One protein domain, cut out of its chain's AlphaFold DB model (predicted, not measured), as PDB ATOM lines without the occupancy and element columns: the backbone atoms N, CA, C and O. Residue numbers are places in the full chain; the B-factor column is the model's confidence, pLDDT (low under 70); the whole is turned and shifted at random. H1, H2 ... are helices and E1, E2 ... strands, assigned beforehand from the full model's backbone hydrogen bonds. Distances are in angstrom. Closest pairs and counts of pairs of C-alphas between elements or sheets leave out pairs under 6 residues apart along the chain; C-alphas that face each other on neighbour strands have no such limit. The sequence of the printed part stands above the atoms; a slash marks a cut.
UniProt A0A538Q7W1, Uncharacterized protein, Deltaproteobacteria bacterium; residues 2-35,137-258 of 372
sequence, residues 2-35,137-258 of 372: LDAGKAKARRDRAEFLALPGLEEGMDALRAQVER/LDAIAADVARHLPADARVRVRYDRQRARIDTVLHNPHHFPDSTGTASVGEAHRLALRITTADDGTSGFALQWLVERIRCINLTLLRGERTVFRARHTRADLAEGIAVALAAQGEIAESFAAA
ATOM      1  N   LEU A   2      26.300  68.914 113.026       55.94
ATOM      2  CA  LEU A   2      26.748  70.320 113.056       55.94
ATOM      3  C   LEU A   2      28.269  70.496 113.264       55.94
ATOM      4  O   LEU A   2      28.890  71.273 112.546       55.94
ATOM      5  N   ASP A   3      28.894  69.732 114.166       63.22
ATOM      6  CA  ASP A   3      30.330  69.890 114.462       63.22
ATOM      7  C   ASP A   3      31.267  69.435 113.333       63.22
ATOM      8  O   ASP A   3      32.323  70.031 113.123       63.22
ATOM      9  N   ALA A   4      30.868  68.428 112.549       66.56
ATOM     10  CA  ALA A   4      31.655  67.958 111.408       66.56
ATOM     11  C   ALA A   4      31.653  68.982 110.256       66.56
ATOM     12  O   ALA A   4      32.694  69.230 109.646       66.56
ATOM     13  N   GLY A   5      30.503  69.621 109.998       65.31
ATOM     14  CA  GLY A   5      30.383  70.716 109.027       65.31
ATOM     15  C   GLY A   5      31.240  71.926 109.410       65.31
ATOM     16  O   GLY A   5      32.007  72.423 108.586       65.31
ATOM     17  N   LYS A   6      31.209  72.325 110.690       68.56
ATOM     18  CA  LYS A   6      32.058  73.400 111.241       68.56
ATOM     19  C   LYS A   6      33.551  73.102 111.095       68.56
ATOM     20  O   LYS A   6      34.319  73.958 110.663       68.56
ATOM     21  N   ALA A   7      33.980  71.880 111.414       73.06
ATOM     22  CA  ALA A   7      35.380  71.479 111.268       73.06
ATOM     23  C   ALA A   7      35.852  71.533 109.803       73.06
ATOM     24  O   ALA A   7      36.975  71.962 109.526       73.06
ATOM     25  N   LYS A   8      34.990  71.137 108.861       73.75
ATOM     26  CA  LYS A   8      35.276  71.209 107.425       73.75
ATOM     27  C   LYS A   8      35.343  72.658 106.926       73.75
ATOM     28  O   LYS A   8      36.258  72.969 106.174       73.75
ATOM     29  N   ALA A   9      34.463  73.540 107.408       71.94
ATOM     30  CA  ALA A   9      34.477  74.970 107.075       71.94
ATOM     31  C   ALA A   9      35.763  75.651 107.532       71.94
ATOM     32  O   ALA A   9      36.434  76.321 106.753       71.94
ATOM     33  N   ARG A  10      36.167  75.399 108.780       74.75
ATOM     34  CA  ARG A  10      37.419  75.935 109.330       74.75
ATOM     35  C   ARG A  10      38.640  75.479 108.537       74.75
ATOM     36  O   ARG A  10      39.528  76.288 108.289       74.75
ATOM     37  N   ARG A  11      38.683  74.204 108.139       78.62
ATOM     38  CA  ARG A  11      39.781  73.655 107.334       78.62
ATOM     39  C   ARG A  11      39.829  74.280 105.945       78.62
ATOM     40  O   ARG A  11      40.879  74.763 105.549       78.62
ATOM     41  N   ASP A  12      38.704  74.295 105.241       77.75
ATOM     42  CA  ASP A  12      38.619  74.847 103.890       77.75
ATOM     43  C   ASP A  12      38.988  76.345 103.861       77.75
ATOM     44  O   ASP A  12      39.761  76.787 103.008       77.75
ATOM     45  N   ARG A  13      38.555  77.104 104.876       76.00
ATOM     46  CA  ARG A  13      38.988  78.488 105.102       76.00
ATOM     47  C   ARG A  13      40.494  78.596 105.317       76.00
ATOM     48  O   ARG A  13      41.130  79.456 104.714       76.00
ATOM     49  N   ALA A  14      41.062  77.770 106.194       78.81
ATOM     50  CA  ALA A  14      42.496  77.790 106.467       78.81
ATOM     51  C   ALA A  14      43.311  77.477 105.201       78.81
ATOM     52  O   ALA A  14      44.285  78.169 104.920       78.81
ATOM     53  N   GLU A  15      42.874  76.501 104.401       82.88
ATOM     54  CA  GLU A  15      43.489  76.166 103.113       82.88
ATOM     55  C   GLU A  15      43.408  77.322 102.109       82.88
ATOM     56  O   GLU A  15      44.369  77.566 101.383       82.88
ATOM     57  N   PHE A  16      42.291  78.056 102.071       80.75
ATOM     58  CA  PHE A  16      42.157  79.246 101.231       80.75
ATOM     59  C   PHE A  16      43.055  80.397 101.700       80.75
ATOM     60  O   PHE A  16      43.750  81.000 100.889       80.75
ATOM     61  N   LEU A  17      43.069  80.699 103.002       81.81
ATOM     62  CA  LEU A  17      43.888  81.779 103.567       81.81
ATOM     63  C   LEU A  17      45.393  81.493 103.484       81.81
ATOM     64  O   LEU A  17      46.187  82.428 103.543       81.81
ATOM     65  N   ALA A  18      45.777  80.226 103.333       87.00
ATOM     66  CA  ALA A  18      47.151  79.817 103.071       87.00
ATOM     67  C   ALA A  18      47.573  79.989 101.599       87.00
ATOM     68  O   ALA A  18      48.756  79.858 101.297       87.00
ATOM     69  N   LEU A  19      46.639  80.260 100.675       90.38
ATOM     70  CA  LEU A  19      46.997  80.573  99.290       90.38
ATOM     71  C   LEU A  19      47.701  81.936  99.230       90.38
ATOM     72  O   LEU A  19      47.234  82.866  99.894       90.38
ATOM     73  N   PRO A  20      48.758  82.093  98.419       93.62
ATOM     74  CA  PRO A  20      49.407  83.386  98.226       93.62
ATOM     75  C   PRO A  20      48.442  84.408  97.613       93.62
ATOM     76  O   PRO A  20      47.470  84.046  96.930       93.62
ATOM     77  N   GLY A  21      48.724  85.690  97.851       92.94
ATOM     78  CA  GLY A  21      48.054  86.780  97.138       92.94
ATOM     79  C   GLY A  21      48.339  86.722  95.633       92.94
ATOM     80  O   GLY A  21      49.302  86.081  95.210       92.94
ATOM     81  N   LEU A  22      47.496  87.370  94.823       92.94
ATOM     82  CA  LEU A  22      47.617  87.377  93.360       92.94
ATOM     83  C   LEU A  22      49.018  87.788  92.895       92.94
ATOM     84  O   LEU A  22      49.652  87.036  92.158       92.94
ATOM     85  N   GLU A  23      49.497  88.946  93.347       94.44
ATOM     86  CA  GLU A  23      50.800  89.496  92.961       94.44
ATOM     87  C   GLU A  23      51.945  88.565  93.382       94.44
ATOM     88  O   GLU A  23      52.692  88.087  92.533       94.44
ATOM     89  N   GLU A  24      51.996  88.189  94.665       96.12
ATOM     90  CA  GLU A  24      53.003  87.270  95.215       96.12
ATOM     91  C   GLU A  24      53.058  85.941  94.444       96.12
ATOM     92  O   GLU A  24      54.131  85.461  94.076       96.12
ATOM     93  N   GLY A  25      51.901  85.330  94.180       96.44
ATOM     94  CA  GLY A  25      51.847  84.046  93.493       96.44
ATOM     95  C   GLY A  25      52.192  84.136  92.005       96.44
ATOM     96  O   GLY A  25      52.780  83.193  91.468       96.44
ATOM     97  N   MET A  26      51.862  85.243  91.332       97.69
ATOM     98  CA  MET A  26      52.265  85.469  89.939       97.69
ATOM     99  C   MET A  26      53.752  85.799  89.825       97.69
ATOM    100  O   MET A  26      54.411  85.273  88.930       97.69
ATOM    101  N   ASP A  27      54.315  86.569  90.754       97.38
ATOM    102  CA  ASP A  27      55.752  86.839  90.798       97.38
ATOM    103  C   ASP A  27      56.560  85.579  91.106       97.38
ATOM    104  O   ASP A  27      57.563  85.311  90.440       97.38
ATOM    105  N   ALA A  28      56.089  84.733  92.028       97.12
ATOM    106  CA  ALA A  28      56.699  83.431  92.281       97.12
ATOM    107  C   ALA A  28      56.697  82.541  91.024       97.12
ATOM    108  O   ALA A  28      57.690  81.862  90.739       97.12
ATOM    109  N   LEU A  29      55.607  82.562  90.248       96.94
ATOM    110  CA  LEU A  29      55.513  81.826  88.990       96.94
ATOM    111  C   LEU A  29      56.459  82.395  87.921       96.94
ATOM    112  O   LEU A  29      57.169  81.626  87.274       96.94
ATOM    113  N   ARG A  30      56.530  83.722  87.771       96.50
ATOM    114  CA  ARG A  30      57.465  84.391  86.849       96.50
ATOM    115  C   ARG A  30      58.912  84.061  87.197       96.50
ATOM    116  O   ARG A  30      59.647  83.606  86.329       96.50
ATOM    117  N   ALA A  31      59.286  84.162  88.471       96.25
ATOM    118  CA  ALA A  31      60.616  83.792  88.950       96.25
ATOM    119  C   ALA A  31      60.914  82.292  88.766       96.25
ATOM    120  O   ALA A  31      62.067  81.891  88.604       96.25
ATOM    121  N   GLN A  32      59.899  81.422  88.808       95.00
ATOM    122  CA  GLN A  32      60.071  80.010  88.465       95.00
ATOM    123  C   GLN A  32      60.362  79.813  86.975       95.00
ATOM    124  O   GLN A  32      61.263  79.043  86.657       95.00
ATOM    125  N   VAL A  33      59.641  80.503  86.088       94.56
ATOM    126  CA  VAL A  33      59.842  80.435  84.630       94.56
ATOM    127  C   VAL A  33      61.179  81.056  84.218       94.56
ATOM    128  O   VAL A  33      61.899  80.470  83.416       94.56
ATOM    129  N   GLU A  34      61.556  82.189  84.806       94.75
ATOM    130  CA  GLU A  34      62.826  82.873  84.534       94.75
ATOM    131  C   GLU A  34      64.034  81.990  84.877       94.75
ATOM    132  O   GLU A  34      64.971  81.883  84.090       94.75
ATOM    133  N   ARG A  35      63.973  81.253  85.996       94.06
ATOM    134  CA  ARG A  35      65.004  80.274  86.383       94.06
ATOM    135  C   ARG A  35      65.150  79.102  85.416       94.06
ATOM    136  O   ARG A  35      66.150  78.397  85.485       94.06
ATOM    137  N   LEU A 137      54.220  81.466  79.809       92.81
ATOM    138  CA  LEU A 137      53.664  81.525  81.148       92.81
ATOM    139  C   LEU A 137      54.059  82.775  81.956       92.81
ATOM    140  O   LEU A 137      53.278  83.211  82.797       92.81
ATOM    141  N   ASP A 138      55.223  83.368  81.704       93.88
ATOM    142  CA  ASP A 138      55.661  84.628  82.314       93.88
ATOM    143  C   ASP A 138      54.823  85.826  81.838       93.88
ATOM    144  O   ASP A 138      54.397  86.640  82.662       93.88
ATOM    145  N   ALA A 139      54.515  85.894  80.539       94.06
ATOM    146  CA  ALA A 139      53.627  86.906  79.968       94.06
ATOM    147  C   ALA A 139      52.185  86.729  80.471       94.06
ATOM    148  O   ALA A 139      51.551  87.698  80.888       94.06
ATOM    149  N   ILE A 140      51.700  85.482  80.522       95.00
ATOM    150  CA  ILE A 140      50.389  85.152  81.103       95.00
ATOM    151  C   ILE A 140      50.330  85.593  82.566       95.00
ATOM    152  O   ILE A 140      49.363  86.231  82.969       95.00
ATOM    153  N   ALA A 141      51.349  85.276  83.367       96.25
ATOM    154  CA  ALA A 141      51.392  85.650  84.777       96.25
ATOM    155  C   ALA A 141      51.389  87.176  84.969       96.25
ATOM    156  O   ALA A 141      50.687  87.678  85.848       96.25
ATOM    157  N   ALA A 142      52.117  87.914  84.126       95.62
ATOM    158  CA  ALA A 142      52.122  89.375  84.149       95.62
ATOM    159  C   ALA A 142      50.741  89.969  83.817       95.62
ATOM    160  O   ALA A 142      50.281  90.879  84.507       95.62
ATOM    161  N   ASP A 143      50.054  89.439  82.803       95.81
ATOM    162  CA  ASP A 143      48.719  89.912  82.426       95.81
ATOM    163  C   ASP A 143      47.656  89.513  83.459       95.81
ATOM    164  O   ASP A 143      46.753  90.296  83.750       95.81
ATOM    165  N   VAL A 144      47.790  88.341  84.082       95.56
ATOM    166  CA  VAL A 144      46.940  87.919  85.205       95.56
ATOM    167  C   VAL A 144      47.072  88.874  86.389       95.56
ATOM    168  O   VAL A 144      46.051  89.327  86.902       95.56
ATOM    169  N   ALA A 145      48.299  89.211  86.794       94.88
ATOM    170  CA  ALA A 145      48.540  90.159  87.880       94.88
ATOM    171  C   ALA A 145      48.030  91.572  87.551       94.88
ATOM    172  O   ALA A 145      47.581  92.285  88.442       94.88
ATOM    173  N   ARG A 146      48.079  91.975  86.273       94.81
ATOM    174  CA  ARG A 146      47.624  93.298  85.825       94.81
ATOM    175  C   ARG A 146      46.103  93.428  85.770       94.81
ATOM    176  O   ARG A 146      45.579  94.495  86.073       94.81
ATOM    177  N   HIS A 147      45.413  92.399  85.286       93.81
ATOM    178  CA  HIS A 147      44.008  92.514  84.883       93.81
ATOM    179  C   HIS A 147      43.016  91.910  85.873       93.81
ATOM    180  O   HIS A 147      41.829  92.223  85.788       93.81
ATOM    181  N   LEU A 148      43.462  91.040  86.782       90.69
ATOM    182  CA  LEU A 148      42.576  90.442  87.775       90.69
ATOM    183  C   LEU A 148      42.619  91.209  89.109       90.69
ATOM    184  O   LEU A 148      43.623  91.853  89.409       90.69
ATOM    185  N   PRO A 149      41.546  91.142  89.919       86.62
ATOM    186  CA  PRO A 149      41.478  91.838  91.205       86.62
ATOM    187  C   PRO A 149      42.643  91.522  92.150       86.62
ATOM    188  O   PRO A 149      42.951  90.358  92.409       86.62
ATOM    189  N   ALA A 150      43.267  92.567  92.701       85.12
ATOM    190  CA  ALA A 150      44.474  92.462  93.525       85.12
ATOM    191  C   ALA A 150      44.264  91.719  94.858       85.12
ATOM    192  O   ALA A 150      45.207  91.156  95.411       85.12
ATOM    193  N   ASP A 151      43.032  91.694  95.373       82.31
ATOM    194  CA  ASP A 151      42.656  90.969  96.591       82.31
ATOM    195  C   ASP A 151      42.379  89.474  96.348       82.31
ATOM    196  O   ASP A 151      42.128  88.720  97.296       82.31
ATOM    197  N   ALA A 152      42.466  89.016  95.094       87.94
ATOM    198  CA  ALA A 152      42.359  87.608  94.764       87.94
ATOM    199  C   ALA A 152      43.533  86.803  95.335       87.94
ATOM    200  O   ALA A 152      44.660  87.279  95.495       87.94
ATOM    201  N   ARG A 153      43.273  85.520  95.587       91.00
ATOM    202  CA  ARG A 153      44.310  84.547  95.941       91.00
ATOM    203  C   ARG A 153      44.505  83.564  94.813       91.00
ATOM    204  O   ARG A 153      43.555  83.233  94.105       91.00
ATOM    205  N   VAL A 154      45.718  83.056  94.658       93.94
ATOM    206  CA  VAL A 154      46.046  82.200  93.515       93.94
ATOM    207  C   VAL A 154      46.514  80.825  93.935       93.94
ATOM    208  O   VAL A 154      47.267  80.637  94.887       93.94
ATOM    209  N   ARG A 155      46.078  79.832  93.167       94.38
ATOM    210  CA  ARG A 155      46.626  78.481  93.204       94.38
ATOM    211  C   ARG A 155      47.250  78.182  91.854       94.38
ATOM    212  O   ARG A 155      46.544  77.989  90.868       94.38
ATOM    213  N   VAL A 156      48.572  78.091  91.841       96.31
ATOM    214  CA  VAL A 156      49.349  77.751  90.651       96.31
ATOM    215  C   VAL A 156      49.746  76.282  90.714       96.31
ATOM    216  O   VAL A 156      50.288  75.805  91.710       96.31
ATOM    217  N   ARG A 157      49.462  75.545  89.643       96.00
ATOM    218  CA  ARG A 157      50.005  74.210  89.388       96.00
ATOM    219  C   ARG A 157      50.770  74.275  88.083       96.00
ATOM    220  O   ARG A 157      50.165  74.517  87.043       96.00
ATOM    221  N   TYR A 158      52.074  74.070  88.155       94.31
ATOM    222  CA  TYR A 158      52.955  74.154  87.005       94.31
ATOM    223  C   TYR A 158      53.973  73.015  87.067       94.31
ATOM    224  O   TYR A 158      54.738  72.911  88.023       94.31
ATOM    225  N   ASP A 159      53.936  72.141  86.065       91.00
ATOM    226  CA  ASP A 159      54.762  70.926  85.976       91.00
ATOM    227  C   ASP A 159      55.943  71.084  85.012       91.00
ATOM    228  O   ASP A 159      56.510  70.101  84.539       91.00
ATOM    229  N   ARG A 160      56.311  72.332  84.701       90.31
ATOM    230  CA  ARG A 160      57.287  72.657  83.665       90.31
ATOM    231  C   ARG A 160      56.804  72.381  82.232       90.31
ATOM    232  O   ARG A 160      57.606  72.396  81.311       90.31
ATOM    233  N   GLN A 161      55.528  72.137  81.974       86.38
ATOM    234  CA  GLN A 161      55.007  72.007  80.600       86.38
ATOM    235  C   GLN A 161      53.628  72.639  80.465       86.38
ATOM    236  O   GLN A 161      53.356  73.405  79.539       86.38
ATOM    237  N   ARG A 162      52.764  72.329  81.425       91.38
ATOM    238  CA  ARG A 162      51.393  72.790  81.538       91.38
ATOM    239  C   ARG A 162      51.266  73.620  82.793       91.38
ATOM    240  O   ARG A 162      51.782  73.270  83.855       91.38
ATOM    241  N   ALA A 163      50.511  74.697  82.673       94.12
ATOM    242  CA  ALA A 163      50.130  75.496  83.812       94.12
ATOM    243  C   ALA A 163      48.619  75.493  83.976       94.12
ATOM    244  O   ALA A 163      47.847  75.574  83.015       94.12
ATOM    245  N   ARG A 164      48.213  75.429  85.236       96.25
ATOM    246  CA  ARG A 164      46.869  75.739  85.681       96.25
ATOM    247  C   ARG A 164      46.955  76.783  86.780       96.25
ATOM    248  O   ARG A 164      47.527  76.517  87.837       96.25
ATOM    249  N   ILE A 165      46.361  77.938  86.523       96.50
ATOM    250  CA  ILE A 165      46.280  79.053  87.462       96.50
ATOM    251  C   ILE A 165      44.808  79.198  87.825       96.50
ATOM    252  O   ILE A 165      43.987  79.506  86.966       96.50
ATOM    253  N   ASP A 166      44.465  78.920  89.078       94.38
ATOM    254  CA  ASP A 166      43.137  79.205  89.615       94.38
ATOM    255  C   ASP A 166      43.241  80.521  90.406       94.38
ATOM    256  O   ASP A 166      43.766  80.520  91.524       94.38
ATOM    257  N   THR A 167      42.769  81.629  89.829       92.25
ATOM    258  CA  THR A 167      42.621  82.913  90.532       92.25
ATOM    259  C   THR A 167      41.285  82.911  91.243       92.25
ATOM    260  O   THR A 167      40.232  83.003  90.615       92.25
ATOM    261  N   VAL A 168      41.329  82.733  92.556       87.50
ATOM    262  CA  VAL A 168      40.162  82.566  93.410       87.50
ATOM    263  C   VAL A 168      39.794  83.916  94.005       87.50
ATOM    264  O   VAL A 168      40.458  84.449  94.893       87.50
ATOM    265  N   LEU A 169      38.697  84.438  93.488       76.25
ATOM    266  CA  LEU A 169      38.004  85.629  93.931       76.25
ATOM    267  C   LEU A 169      37.006  85.192  94.984       76.25
ATOM    268  O   LEU A 169      35.947  84.631  94.677       76.25
ATOM    269  N   HIS A 170      37.366  85.349  96.253       66.00
ATOM    270  CA  HIS A 170      36.422  84.956  97.275       66.00
ATOM    271  C   HIS A 170      36.562  85.610  98.643       66.00
ATOM    272  O   HIS A 170      37.656  85.959  99.075       66.00
ATOM    273  N   ASN A 171      35.414  85.669  99.327       56.47
ATOM    274  CA  ASN A 171      35.222  86.047 100.717       56.47
ATOM    275  C   ASN A 171      35.083  84.791 101.606       56.47
ATOM    276  O   ASN A 171      34.001  84.225 101.684       56.47
ATOM    277  N   PRO A 172      36.139  84.317 102.284       48.41
ATOM    278  CA  PRO A 172      36.112  83.067 103.045       48.41
ATOM    279  C   PRO A 172      35.407  83.219 104.414       48.41
ATOM    280  O   PRO A 172      36.013  82.976 105.466       48.41
ATOM    281  N   HIS A 173      34.114  83.564 104.360       50.19
ATOM    282  CA  HIS A 173      33.139  83.793 105.432       50.19
ATOM    283  C   HIS A 173      33.213  85.181 106.088       50.19
ATOM    284  O   HIS A 173      34.039  85.420 106.977       50.19
ATOM    285  N   HIS A 174      32.314  86.090 105.694       44.75
ATOM    286  CA  HIS A 174      32.101  87.350 106.410       44.75
ATOM    287  C   HIS A 174      31.454  87.066 107.772       44.75
ATOM    288  O   HIS A 174      30.238  86.977 107.886       44.75
ATOM    289  N   PHE A 175      32.267  86.955 108.821       44.66
ATOM    290  CA  PHE A 175      31.796  86.987 110.202       44.66
ATOM    291  C   PHE A 175      32.327  88.243 110.889       44.66
ATOM    292  O   PHE A 175      33.545  88.379 111.022       44.66
ATOM    293  N   PRO A 176      31.450  89.108 111.419       38.84
ATOM    294  CA  PRO A 176      31.828  90.046 112.471       38.84
ATOM    295  C   PRO A 176      32.354  89.337 113.741       38.84
ATOM    296  O   PRO A 176      32.995  89.983 114.563       38.84
ATOM    297  N   ASP A 177      32.114  88.026 113.916       39.69
ATOM    298  CA  ASP A 177      32.231  87.327 115.209       39.69
ATOM    299  C   ASP A 177      33.052  86.012 115.225       39.69
ATOM    300  O   ASP A 177      33.173  85.378 116.272       39.69
ATOM    301  N   SER A 178      33.706  85.599 114.131       42.03
ATOM    302  CA  SER A 178      34.689  84.487 114.111       42.03
ATOM    303  C   SER A 178      34.200  83.096 114.591       42.03
ATOM    304  O   SER A 178      34.998  82.266 115.031       42.03
ATOM    305  N   THR A 179      32.909  82.766 114.464       49.66
ATOM    306  CA  THR A 179      32.357  81.482 114.971       49.66
ATOM    307  C   THR A 179      32.786  80.236 114.166       49.66
ATOM    308  O   THR A 179      32.852  79.113 114.696       49.66
ATOM    309  N   GLY A 180      33.141  80.412 112.886       50.31
ATOM    310  CA  GLY A 180      33.639  79.351 112.003       50.31
ATOM    311  C   GLY A 180      32.561  78.377 111.518       50.31
ATOM    312  O   GLY A 180      32.830  77.177 111.414       50.31
ATOM    313  N   THR A 181      31.345  78.870 111.270       55.28
ATOM    314  CA  THR A 181      30.257  78.110 110.629       55.28
ATOM    315  C   THR A 181      30.155  78.479 109.143       55.28
ATOM    316  O   THR A 181      30.667  79.509 108.741       55.28
ATOM    317  N   ALA A 182      29.604  77.613 108.292       60.31
ATOM    318  CA  ALA A 182      29.432  77.907 106.868       60.31
ATOM    319  C   ALA A 182      27.972  78.290 106.603       60.31
ATOM    320  O   ALA A 182      27.074  77.515 106.956       60.31
ATOM    321  N   SER A 183      27.736  79.439 105.974       62.38
ATOM    322  CA  SER A 183      26.393  79.933 105.676       62.38
ATOM    323  C   SER A 183      25.845  79.230 104.428       62.38
ATOM    324  O   SER A 183      26.490  79.149 103.383       62.38
ATOM    325  N   VAL A 184      24.656  78.631 104.541       62.78
ATOM    326  CA  VAL A 184      24.022  77.900 103.429       62.78
ATOM    327  C   VAL A 184      23.510  78.915 102.413       62.78
ATOM    328  O   VAL A 184      22.846  79.867 102.802       62.78
ATOM    329  N   GLY A 185      23.800  78.700 101.130       54.84
ATOM    330  CA  GLY A 185      23.458  79.631 100.054       54.84
ATOM    331  C   GLY A 185      24.508  80.711  99.788       54.84
ATOM    332  O   GLY A 185      24.425  81.379  98.759       54.84
ATOM    333  N   GLU A 186      25.531  80.840 100.637       64.62
ATOM    334  CA  GLU A 186      26.640  81.766 100.404       64.62
ATOM    335  C   GLU A 186      27.412  81.325  99.150       64.62
ATOM    336  O   GLU A 186      27.762  80.140  98.995       64.62
ATOM    337  N   ALA A 187      27.669  82.270  98.233       58.69
ATOM    338  CA  ALA A 187      28.685  82.060  97.209       58.69
ATOM    339  C   ALA A 187      29.966  81.652  97.943       58.69
ATOM    340  O   ALA A 187      30.354  82.314  98.890       58.69
ATOM    341  N   HIS A 188      30.562  80.527  97.563       65.69
ATOM    342  CA  HIS A 188      31.653  79.900  98.305       65.69
ATOM    343  C   HIS A 188      33.012  80.149  97.687       65.69
ATOM    344  O   HIS A 188      33.999  80.194  98.403       65.69
ATOM    345  N   ARG A 189      33.080  80.189  96.354       75.75
ATOM    346  CA  ARG A 189      34.268  80.545  95.575       75.75
ATOM    347  C   ARG A 189      33.811  81.022  94.217       75.75
ATOM    348  O   ARG A 189      33.025  80.347  93.562       75.75
ATOM    349  N   LEU A 190      34.340  82.149  93.777       82.75
ATOM    350  CA  LEU A 190      34.368  82.482  92.369       82.75
ATOM    351  C   LEU A 190      35.823  82.326  91.929       82.75
ATOM    352  O   LEU A 190      36.727  82.777  92.620       82.75
ATOM    353  N   ALA A 191      36.092  81.633  90.835       89.19
ATOM    354  CA  ALA A 191      37.452  81.494  90.345       89.19
ATOM    355  C   ALA A 191      37.520  81.632  88.833       89.19
ATOM    356  O   ALA A 191      36.691  81.090  88.102       89.19
ATOM    357  N   LEU A 192      38.559  82.325  88.381       93.12
ATOM    358  CA  LEU A 192      39.002  82.313  87.000       93.12
ATOM    359  C   LEU A 192      40.111  81.276  86.879       93.12
ATOM    360  O   LEU A 192      41.200  81.434  87.429       93.12
ATOM    361  N   ARG A 193      39.811  80.181  86.182       95.62
ATOM    362  CA  ARG A 193      40.783  79.145  85.852       95.62
ATOM    363  C   ARG A 193      41.382  79.425  84.491       95.62
ATOM    364  O   ARG A 193      40.676  79.444  83.485       95.62
ATOM    365  N   ILE A 194      42.698  79.532  84.473       96.38
ATOM    366  CA  ILE A 194      43.508  79.591  83.270       96.38
ATOM    367  C   ILE A 194      44.212  78.253  83.119       96.38
ATOM    368  O   ILE A 194      44.827  77.750  84.060       96.38
ATOM    369  N   THR A 195      44.123  77.675  81.927       96.00
ATOM    370  CA  THR A 195      44.919  76.510  81.535       96.00
ATOM    371  C   THR A 195      45.663  76.822  80.251       96.00
ATOM    372  O   THR A 195      45.092  77.389  79.319       96.00
ATOM    373  N   THR A 196      46.944  76.472  80.218       94.12
ATOM    374  CA  THR A 196      47.818  76.677  79.062       94.12
ATOM    375  C   THR A 196      48.907  75.606  79.033       94.12
ATOM    376  O   THR A 196      49.156  74.935  80.043       94.12
ATOM    377  N   ALA A 197      49.556  75.440  77.884       89.12
ATOM    378  CA  ALA A 197      50.783  74.665  77.786       89.12
ATOM    379  C   ALA A 197      51.742  75.295  76.780       89.12
ATOM    380  O   ALA A 197      51.388  75.533  75.625       89.12
ATOM    381  N   ASP A 198      52.982  75.474  77.216       84.00
ATOM    382  CA  ASP A 198      54.033  76.097  76.407       84.00
ATOM    383  C   ASP A 198      54.666  75.086  75.431       84.00
ATOM    384  O   ASP A 198      55.487  75.442  74.585       84.00
ATOM    385  N   ASP A 199      54.247  73.817  75.517       80.62
ATOM    386  CA  ASP A 199      54.694  72.698  74.684       80.62
ATOM    387  C   ASP A 199      54.019  72.629  73.296       80.62
ATOM    388  O   ASP A 199      54.315  71.751  72.476       80.62
ATOM    389  N   GLY A 200      53.081  73.543  73.025       77.12
ATOM    390  CA  GLY A 200      52.308  73.596  71.783       77.12
ATOM    391  C   GLY A 200      51.271  72.479  71.623       77.12
ATOM    392  O   GLY A 200      50.739  72.297  70.523       77.12
ATOM    393  N   THR A 201      50.972  71.716  72.681       80.75
ATOM    394  CA  THR A 201      49.932  70.668  72.675       80.75
ATOM    395  C   THR A 201      48.542  71.206  72.985       80.75
ATOM    396  O   THR A 201      47.548  70.647  72.520       80.75
ATOM    397  N   SER A 202      48.446  72.292  73.752       82.12
ATOM    398  CA  SER A 202      47.181  72.945  74.077       82.12
ATOM    399  C   SER A 202      47.253  74.446  73.852       82.12
ATOM    400  O   SER A 202      48.318  75.046  73.838       82.12
ATOM    401  N   GLY A 203      46.084  75.039  73.625       88.69
ATOM    402  CA  GLY A 203      45.925  76.487  73.624       88.69
ATOM    403  C   GLY A 203      45.696  77.038  75.028       88.69
ATOM    404  O   GLY A 203      45.613  76.287  75.999       88.69
ATOM    405  N   PHE A 204      45.488  78.344  75.084       94.44
ATOM    406  CA  PHE A 204      44.996  79.045  76.255       94.44
ATOM    407  C   PHE A 204      43.487  78.827  76.410       94.44
ATOM    408  O   PHE A 204      42.723  78.946  75.442       94.44
ATOM    409  N   ALA A 205      43.034  78.541  77.627       96.19
ATOM    410  CA  ALA A 205      41.621  78.539  77.979       96.19
ATOM    411  C   ALA A 205      41.394  79.243  79.317       96.19
ATOM    412  O   ALA A 205      42.064  78.930  80.302       96.19
ATOM    413  N   LEU A 206      40.410  80.141  79.331       96.25
ATOM    414  CA  LEU A 206      39.925  80.866  80.498       96.25
ATOM    415  C   LEU A 206      38.504  80.401  80.819       96.25
ATOM    416  O   LEU A 206      37.623  80.392  79.950       96.25
ATOM    417  N   GLN A 207      38.287  80.004  82.067       95.81
ATOM    418  CA  GLN A 207      37.036  79.423  82.533       95.81
ATOM    419  C   GLN A 207      36.589  80.081  83.833       95.81
ATOM    420  O   GLN A 207      37.386  80.236  84.755       95.81
ATOM    421  N   TRP A 208      35.300  80.389  83.929       92.12
ATOM    422  CA  TRP A 208      34.661  80.633  85.213       92.12
ATOM    423  C   TRP A 208      34.424  79.327  85.941       92.12
ATOM    424  O   TRP A 208      34.001  78.337  85.341       92.12
ATOM    425  N   LEU A 209      34.632  79.378  87.247       89.75
ATOM    426  CA  LEU A 209      34.249  78.360  88.201       89.75
ATOM    427  C   LEU A 209      33.524  79.049  89.338       89.75
ATOM    428  O   LEU A 209      34.071  79.947  89.973       89.75
ATOM    429  N   VAL A 210      32.300  78.620  89.594       83.81
ATOM    430  CA  VAL A 210      31.491  79.131  90.692       83.81
ATOM    431  C   VAL A 210      31.200  77.966  91.611       83.81
ATOM    432  O   VAL A 210      30.693  76.937  91.171       83.81
ATOM    433  N   GLU A 211      31.526  78.117  92.883       79.81
ATOM    434  CA  GLU A 211      31.138  77.199  93.938       79.81
ATOM    435  C   GLU A 211      30.172  77.919  94.880       79.81
ATOM    436  O   GLU A 211      30.411  79.070  95.246       79.81
ATOM    437  N   ARG A 212      29.096  77.249  95.303       76.50
ATOM    438  CA  ARG A 212      28.150  77.742  96.320       76.50
ATOM    439  C   ARG A 212      27.929  76.678  97.387       76.50
ATOM    440  O   ARG A 212      27.882  75.488  97.063       76.50
ATOM    441  N   ILE A 213      27.774  77.082  98.647       73.25
ATOM    442  CA  ILE A 213      27.467  76.146  99.736       73.25
ATOM    443  C   ILE A 213      26.011  75.698  99.611       73.25
ATOM    444  O   ILE A 213      25.089  76.478  99.830       73.25
ATOM    445  N   ARG A 214      25.798  74.419  99.302       67.31
ATOM    446  CA  ARG A 214      24.459  73.825  99.178       67.31
ATOM    447  C   ARG A 214      23.831  73.505 100.528       67.31
ATOM    448  O   ARG A 214      22.623  73.604 100.693       67.31
ATOM    449  N   CYS A 215      24.622  73.039 101.494       62.50
ATOM    450  CA  CYS A 215      24.103  72.691 102.815       62.50
ATOM    451  C   CYS A 215      25.165  72.773 103.914       62.50
ATOM    452  O   CYS A 215      26.360  72.908 103.653       62.50
ATOM    453  N   ILE A 216      24.714  72.606 105.161       60.25
ATOM    454  CA  ILE A 216      25.520  72.709 106.387       60.25
ATOM    455  C   ILE A 216      26.696  71.716 106.471       60.25
ATOM    456  O   ILE A 216      27.631  71.916 107.240       60.25
ATOM    457  N   ASN A 217      26.686  70.656 105.655       61.09
ATOM    458  CA  ASN A 217      27.783  69.687 105.549       61.09
ATOM    459  C   ASN A 217      28.855  70.096 104.508       61.09
ATOM    460  O   ASN A 217      29.733  69.291 104.166       61.09
ATOM    461  N   LEU A 218      28.786  71.325 103.977       65.75
ATOM    462  CA  LEU A 218      29.648  71.831 102.902       65.75
ATOM    463  C   LEU A 218      29.648  70.926 101.670       65.75
ATOM    464  O   LEU A 218      30.697  70.589 101.107       65.75
ATOM    465  N   THR A 219      28.471  70.460 101.268       66.69
ATOM    466  CA  THR A 219      28.307  70.037  99.879       66.69
ATOM    467  C   THR A 219      28.286  71.302  99.027       66.69
ATOM    468  O   THR A 219      27.660  72.293  99.398       66.69
ATOM    469  N   LEU A 220      29.038  71.295  97.929       72.25
ATOM    470  CA  LEU A 220      29.186  72.453  97.054       72.25
ATOM    471  C   LEU A 220      28.418  72.202  95.762       72.25
ATOM    472  O   LEU A 220      28.552  71.130  95.166       72.25
ATOM    473  N   LEU A 221      27.641  73.187  95.328       71.00
ATOM    474  CA  LEU A 221      27.193  73.269  93.943       71.00
ATOM    475  C   LEU A 221      28.304  73.914  93.133       71.00
ATOM    476  O   LEU A 221      28.925  74.865  93.601       71.00
ATOM    477  N   ARG A 222      28.583  73.355  91.957       82.44
ATOM    478  CA  ARG A 222      29.666  73.798  91.085       82.44
ATOM    479  C   ARG A 222      29.113  74.103  89.706       82.44
ATOM    480  O   ARG A 222      28.492  73.237  89.099       82.44
ATOM    481  N   GLY A 223      29.379  75.306  89.224       82.25
ATOM    482  CA  GLY A 223      29.190  75.692  87.833       82.25
ATOM    483  C   GLY A 223      30.544  75.952  87.191       82.25
ATOM    484  O   GLY A 223      31.419  76.554  87.814       82.25
ATOM    485  N   GLU A 224      30.718  75.518  85.947       91.50
ATOM    486  CA  GLU A 224      31.879  75.887  85.144       91.50
ATOM    487  C   GLU A 224      31.459  76.375  83.763       91.50
ATOM    488  O   GLU A 224      30.516  75.860  83.162       91.50
ATOM    489  N   ARG A 225      32.161  77.385  83.246       92.38
ATOM    490  CA  ARG A 225      31.916  77.901  81.900       92.38
ATOM    491  C   ARG A 225      33.202  78.401  81.275       92.38
ATOM    492  O   ARG A 225      33.830  79.322  81.784       92.38
ATOM    493  N   THR A 226      33.559  77.844  80.123       95.19
ATOM    494  CA  THR A 226      34.633  78.406  79.296       95.19
ATOM    495  C   THR A 226      34.153  79.719  78.687       95.19
ATOM    496  O   THR A 226      33.143  79.733  77.982       95.19
ATOM    497  N   VAL A 227      34.866  80.809  78.960       95.44
ATOM    498  CA  VAL A 227      34.535  82.154  78.458       95.44
ATOM    499  C   VAL A 227      35.453  82.609  77.344       95.44
ATOM    500  O   VAL A 227      35.043  83.392  76.495       95.44
ATOM    501  N   PHE A 228      36.673  82.082  77.303       96.25
ATOM    502  CA  PHE A 228      37.602  82.374  76.228       96.25
ATOM    503  C   PHE A 228      38.508  81.178  75.956       96.25
ATOM    504  O   PHE A 228      38.934  80.468  76.870       96.25
ATOM    505  N   ARG A 229      38.808  80.955  74.677       96.12
ATOM    506  CA  ARG A 229      39.766  79.945  74.233       96.12
ATOM    507  C   ARG A 229      40.502  80.446  73.004       96.12
ATOM    508  O   ARG A 229      39.872  80.884  72.045       96.12
ATOM    509  N   ALA A 230      41.818  80.310  73.004       94.62
ATOM    510  CA  ALA A 230      42.653  80.652  71.863       94.62
ATOM    511  C   ALA A 230      43.755  79.611  71.676       94.62
ATOM    512  O   ALA A 230      44.226  78.997  72.628       94.62
ATOM    513  N   ARG A 231      44.161  79.386  70.427       92.06
ATOM    514  CA  ARG A 231      45.331  78.559  70.102       92.06
ATOM    515  C   ARG A 231      46.547  79.459  69.925       92.06
ATOM    516  O   ARG A 231      46.400  80.569  69.420       92.06
ATOM    517  N   HIS A 232      47.736  78.925  70.199       90.19
ATOM    518  CA  HIS A 232      49.024  79.586  69.949       90.19
ATOM    519  C   HIS A 232      49.369  79.762  68.459       90.19
ATOM    520  O   HIS A 232      50.527  79.793  68.088       90.19
ATOM    521  N   THR A 233      48.381  79.841  67.573       90.56
ATOM    522  CA  THR A 233      48.557  80.117  66.138       90.56
ATOM    523  C   THR A 233      47.870  81.414  65.720       90.56
ATOM    524  O   THR A 233      47.830  81.750  64.541       90.56
ATOM    525  N   ARG A 234      47.242  82.105  66.676       90.56
ATOM    526  CA  ARG A 234      46.511  83.348  66.463       90.56
ATOM    527  C   ARG A 234      47.490  84.524  66.549       90.56
ATOM    528  O   ARG A 234      48.243  84.601  67.510       90.56
ATOM    529  N   ALA A 235      47.488  85.414  65.556       90.62
ATOM    530  CA  ALA A 235      48.447  86.521  65.477       90.62
ATOM    531  C   ALA A 235      48.265  87.550  66.610       90.62
ATOM    532  O   ALA A 235      49.239  88.005  67.194       90.62
ATOM    533  N   ASP A 236      47.017  87.845  66.967       92.56
ATOM    534  CA  ASP A 236      46.594  88.749  68.044       92.56
ATOM    535  C   ASP A 236      46.385  88.006  69.380       92.56
ATOM    536  O   ASP A 236      45.519  88.364  70.173       92.56
ATOM    537  N   LEU A 237      47.131  86.921  69.630       92.50
ATOM    538  CA  LEU A 237      46.930  86.069  70.809       92.50
ATOM    539  C   LEU A 237      47.064  86.839  72.128       92.50
ATOM    540  O   LEU A 237      46.177  86.735  72.971       92.50
ATOM    541  N   ALA A 238      48.156  87.590  72.288       93.38
ATOM    542  CA  ALA A 238      48.437  88.342  73.508       93.38
ATOM    543  C   ALA A 238      47.362  89.408  73.762       93.38
ATOM    544  O   ALA A 238      46.782  89.453  74.842       93.38
ATOM    545  N   GLU A 239      47.023  90.199  72.740       94.75
ATOM    546  CA  GLU A 239      45.971  91.218  72.819       94.75
ATOM    547  C   GLU A 239      44.607  90.595  73.143       94.75
ATOM    548  O   GLU A 239      43.925  91.030  74.068       94.75
ATOM    549  N   GLY A 240      44.227  89.524  72.440       94.81
ATOM    550  CA  GLY A 240      42.962  88.836  72.671       94.81
ATOM    551  C   GLY A 240      42.846  88.242  74.077       94.81
ATOM    552  O   GLY A 240      41.763  88.278  74.662       94.81
ATOM    553  N   ILE A 241      43.945  87.721  74.634       95.00
ATOM    554  CA  ILE A 241      43.977  87.227  76.014       95.00
ATOM    555  C   ILE A 241      43.912  88.384  77.010       95.00
ATOM    556  O   ILE A 241      43.107  88.307  77.935       95.00
ATOM    557  N   ALA A 242      44.682  89.455  76.816       94.94
ATOM    558  CA  ALA A 242      44.659  90.623  77.693       94.94
ATOM    559  C   ALA A 242      43.260  91.261  77.752       94.94
ATOM    560  O   ALA A 242      42.741  91.508  78.839       94.94
ATOM    561  N   VAL A 243      42.596  91.430  76.601       96.00
ATOM    562  CA  VAL A 243      41.208  91.921  76.522       96.00
ATOM    563  C   VAL A 243      40.244  90.978  77.244       96.00
ATOM    564  O   VAL A 243      39.384  91.433  77.998       96.00
ATOM    565  N   ALA A 244      40.385  89.662  77.052       95.56
ATOM    566  CA  ALA A 244      39.543  88.689  77.742       95.56
ATOM    567  C   ALA A 244      39.756  88.728  79.263       95.56
ATOM    568  O   ALA A 244      38.777  88.734  80.008       95.56
ATOM    569  N   LEU A 245      41.007  88.782  79.727       95.56
ATOM    570  CA  LEU A 245      41.347  88.882  81.146       95.56
ATOM    571  C   LEU A 245      40.814  90.175  81.758       95.56
ATOM    572  O   LEU A 245      40.193  90.100  82.811       95.56
ATOM    573  N   ALA A 246      40.980  91.318  81.090       94.69
ATOM    574  CA  ALA A 246      40.446  92.598  81.549       94.69
ATOM    575  C   ALA A 246      38.918  92.547  81.695       94.69
ATOM    576  O   ALA A 246      38.391  92.808  82.773       94.69
ATOM    577  N   ALA A 247      38.207  92.097  80.655       94.25
ATOM    578  CA  ALA A 247      36.749  91.998  80.689       94.25
ATOM    579  C   ALA A 247      36.248  91.041  81.784       94.25
ATOM    580  O   ALA A 247      35.261  91.321  82.462       94.25
ATOM    581  N   GLN A 248      36.912  89.895  81.982       93.00
ATOM    582  CA  GLN A 248      36.527  88.971  83.054       93.00
ATOM    583  C   GLN A 248      36.949  89.469  84.443       93.00
ATOM    584  O   GLN A 248      36.249  89.181  85.411       93.00
ATOM    585  N   GLY A 249      38.043  90.227  84.547       89.25
ATOM    586  CA  GLY A 249      38.484  90.907  85.763       89.25
ATOM    587  C   GLY A 249      37.493  91.976  86.227       89.25
ATOM    588  O   GLY A 249      37.181  92.056  87.412       89.25
ATOM    589  N   GLU A 250      36.897  92.730  85.304       88.75
ATOM    590  CA  GLU A 250      35.832  93.693  85.623       88.75
ATOM    591  C   GLU A 250      34.551  93.001  86.114       88.75
ATOM    592  O   GLU A 250      33.926  93.445  87.081       88.75
ATOM    593  N   ILE A 251      34.165  91.884  85.482       86.44
ATOM    594  CA  ILE A 251      33.012  91.075  85.913       86.44
ATOM    595  C   ILE A 251      33.273  90.468  87.299       86.44
ATOM    596  O   ILE A 251      32.392  90.499  88.162       86.44
ATOM    597  N   ALA A 252      34.482  89.947  87.521       82.56
ATOM    598  CA  ALA A 252      34.960  89.462  88.813       82.56
ATOM    599  C   ALA A 252      34.816  90.517  89.910       82.56
ATOM    600  O   ALA A 252      34.198  90.248  90.942       82.56
ATOM    601  N   GLU A 253      35.368  91.706  89.669       81.94
ATOM    602  CA  GLU A 253      35.355  92.808  90.627       81.94
ATOM    603  C   GLU A 253      33.928  93.276  90.906       81.94
ATOM    604  O   GLU A 253      33.550  93.456  92.062       81.94
ATOM    605  N   SER A 254      33.099  93.397  89.867       81.44
ATOM    606  CA  SER A 254      31.691  93.790  90.005       81.44
ATOM    607  C   SER A 254      30.904  92.789  90.852       81.44
ATOM    608  O   SER A 254      30.136  93.183  91.731       81.44
ATOM    609  N   PHE A 255      31.121  91.489  90.638       78.62
ATOM    610  CA  PHE A 255      30.506  90.441  91.450       78.62
ATOM    611  C   PHE A 255      30.990  90.491  92.905       78.62
ATOM    612  O   PHE A 255      30.181  90.428  93.833       78.62
ATOM    613  N   ALA A 256      32.302  90.633  93.118       76.19
ATOM    614  CA  ALA A 256      32.884  90.741  94.453       76.19
ATOM    615  C   ALA A 256      32.382  91.994  95.190       76.19
ATOM    616  O   ALA A 256      32.042  91.927  96.371       76.19
ATOM    617  N   ALA A 257      32.281  93.131  94.500       76.94
ATOM    618  CA  ALA A 257      31.705  94.366  95.018       76.94
ATOM    619  C   ALA A 257      30.230  94.190  95.400       76.94
ATOM    620  O   ALA A 257      29.866  94.541  96.519       76.94
ATOM    621  N   ALA A 258      29.407  93.579  94.541       76.38
ATOM    622  CA  ALA A 258      27.997  93.318  94.841       76.38
ATOM    623  C   ALA A 258      27.829  92.479  96.117       76.38
ATOM    624  O   ALA A 258      27.036  92.832  96.988       76.38
TER     625      ALA A 258
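What this domain is: This is residues 2 to 35 and 137 to 258 of the 372 residues of an uncharacterized protein of Deltaproteobacteria bacterium (UniProt A0A538Q7W1). A long, twisted wall of five antiparallel strands has three helices, H2, H3 and H4, over one face, while the first helix, H1, lies off at one end of the elongated body and only grazes the sheet. H2 and H3 run side by side over the E1 to E3 part of the wall, H4 covers the part towards E5, and the long unnamed stretch 170 to 186 loops out between E2 and E3. The printed part has 156 residues, with four named helices and five named strands in the order H1 H2 H3 E1 E2 E3 E4 E5 H4. The sheet's order is E1 - E2 - E3 - E4 - E5, antiparallel throughout, and the class is mixed, helices and strands. The whole is compact, with a radius of gyration of the C-alphas of 16.6 A, and its C-alphas span 53 by 30 by 26 A.

Where its parts are: H1 is residues 2 to 17, 22.7 A from first to last C-alpha, and begins at C-alpha 2 at (26.748, 70.320, 113.056). H2 is residues 22 to 34, 18.2 A long, and H3, after the cut, is residues 137 to 147, 15.1 A long. The strands follow: E1, residues 153 to 158, 16.2 A; E2, residues 162 to 169, 22.3 A; E3, residues 187 to 197, 30.3 A; E4, residues 204 to 213, 29.4 A; and E5, residues 220 to 230, 29.7 A. E3 begins at C-alpha 187 at (28.685, 82.060, 97.209). H4, the longest helix, is residues 237 to 258, 31.4 A long, and ends at C-alpha 258 at (27.997, 93.318, 94.841).

How they stand to each other: The five strands make a meander, each the antiparallel neighbour of the one before, and each neighbour pair is a hairpin. E1 and E5 are the edge strands. E1 and E2 have N 155 and O 166 at 2.9 A, within hydrogen-bond range. Also within range are N 167 and O 192 at 2.9 A between E2 and E3, N 193 and O 207 at 2.8 A between E3 and E4, and N 208 and O 225 at 2.8 A between E4 and E5. H2, H3 and H4 are on the same face of the sheet, an arrangement in two layers, helices on one face of a sheet. H2 lies over E1 at a height over the sheet of 9.2 A and runs along the strands, at 6 degrees to E1 on the local plane; the closest C-alphas of the two are those of Leu 22 and Arg 153, 5.1 A apart. H3 lies over E2 and E3 at a height of 10.2 A, along the strands, at 23 degrees to E3 on the local plane. H4 lies over E4 and E5, and only just over E3, where 3 of its 22 C-alphas fall; its height is 9.2 A, and it runs along the strands, at 1 degrees to E4 on the local plane. H2 and H3 touch at a shallow tilt of 19 degrees, opposite ways; their closest C-alphas, of Arg 30 and Asp 138, are 4.9 A apart. H4 touches H3 with residues 242 to 249 alone, at a steep tilt of 40 degrees, the same way; the closest C-alphas, of His 147 and Ala 246, are 4.9 A apart. H2 and H4 are apart. H1 only grazes the sheet, with its residues 16 to 17, and is apart from H2, H3 and H4. In H1, H2, H3 and H4 every O i to N i+4 pair is within hydrogen-bond range.

The domain as a whole: The two C-alphas farthest apart, those of Asp 3 and Ala 235, are 54.8 A apart. Residues 36 to 136 are not printed, and C-alphas 35 and 137 are 12.6 A apart across this cut. Of the links that are printed whole, E2 to E3 is long, with 17 residues. The mean pLDDT of the printed part is 83.1; it is under 70 in residues 2 to 6, 170 to 188 and 214 to 219 of this predicted model.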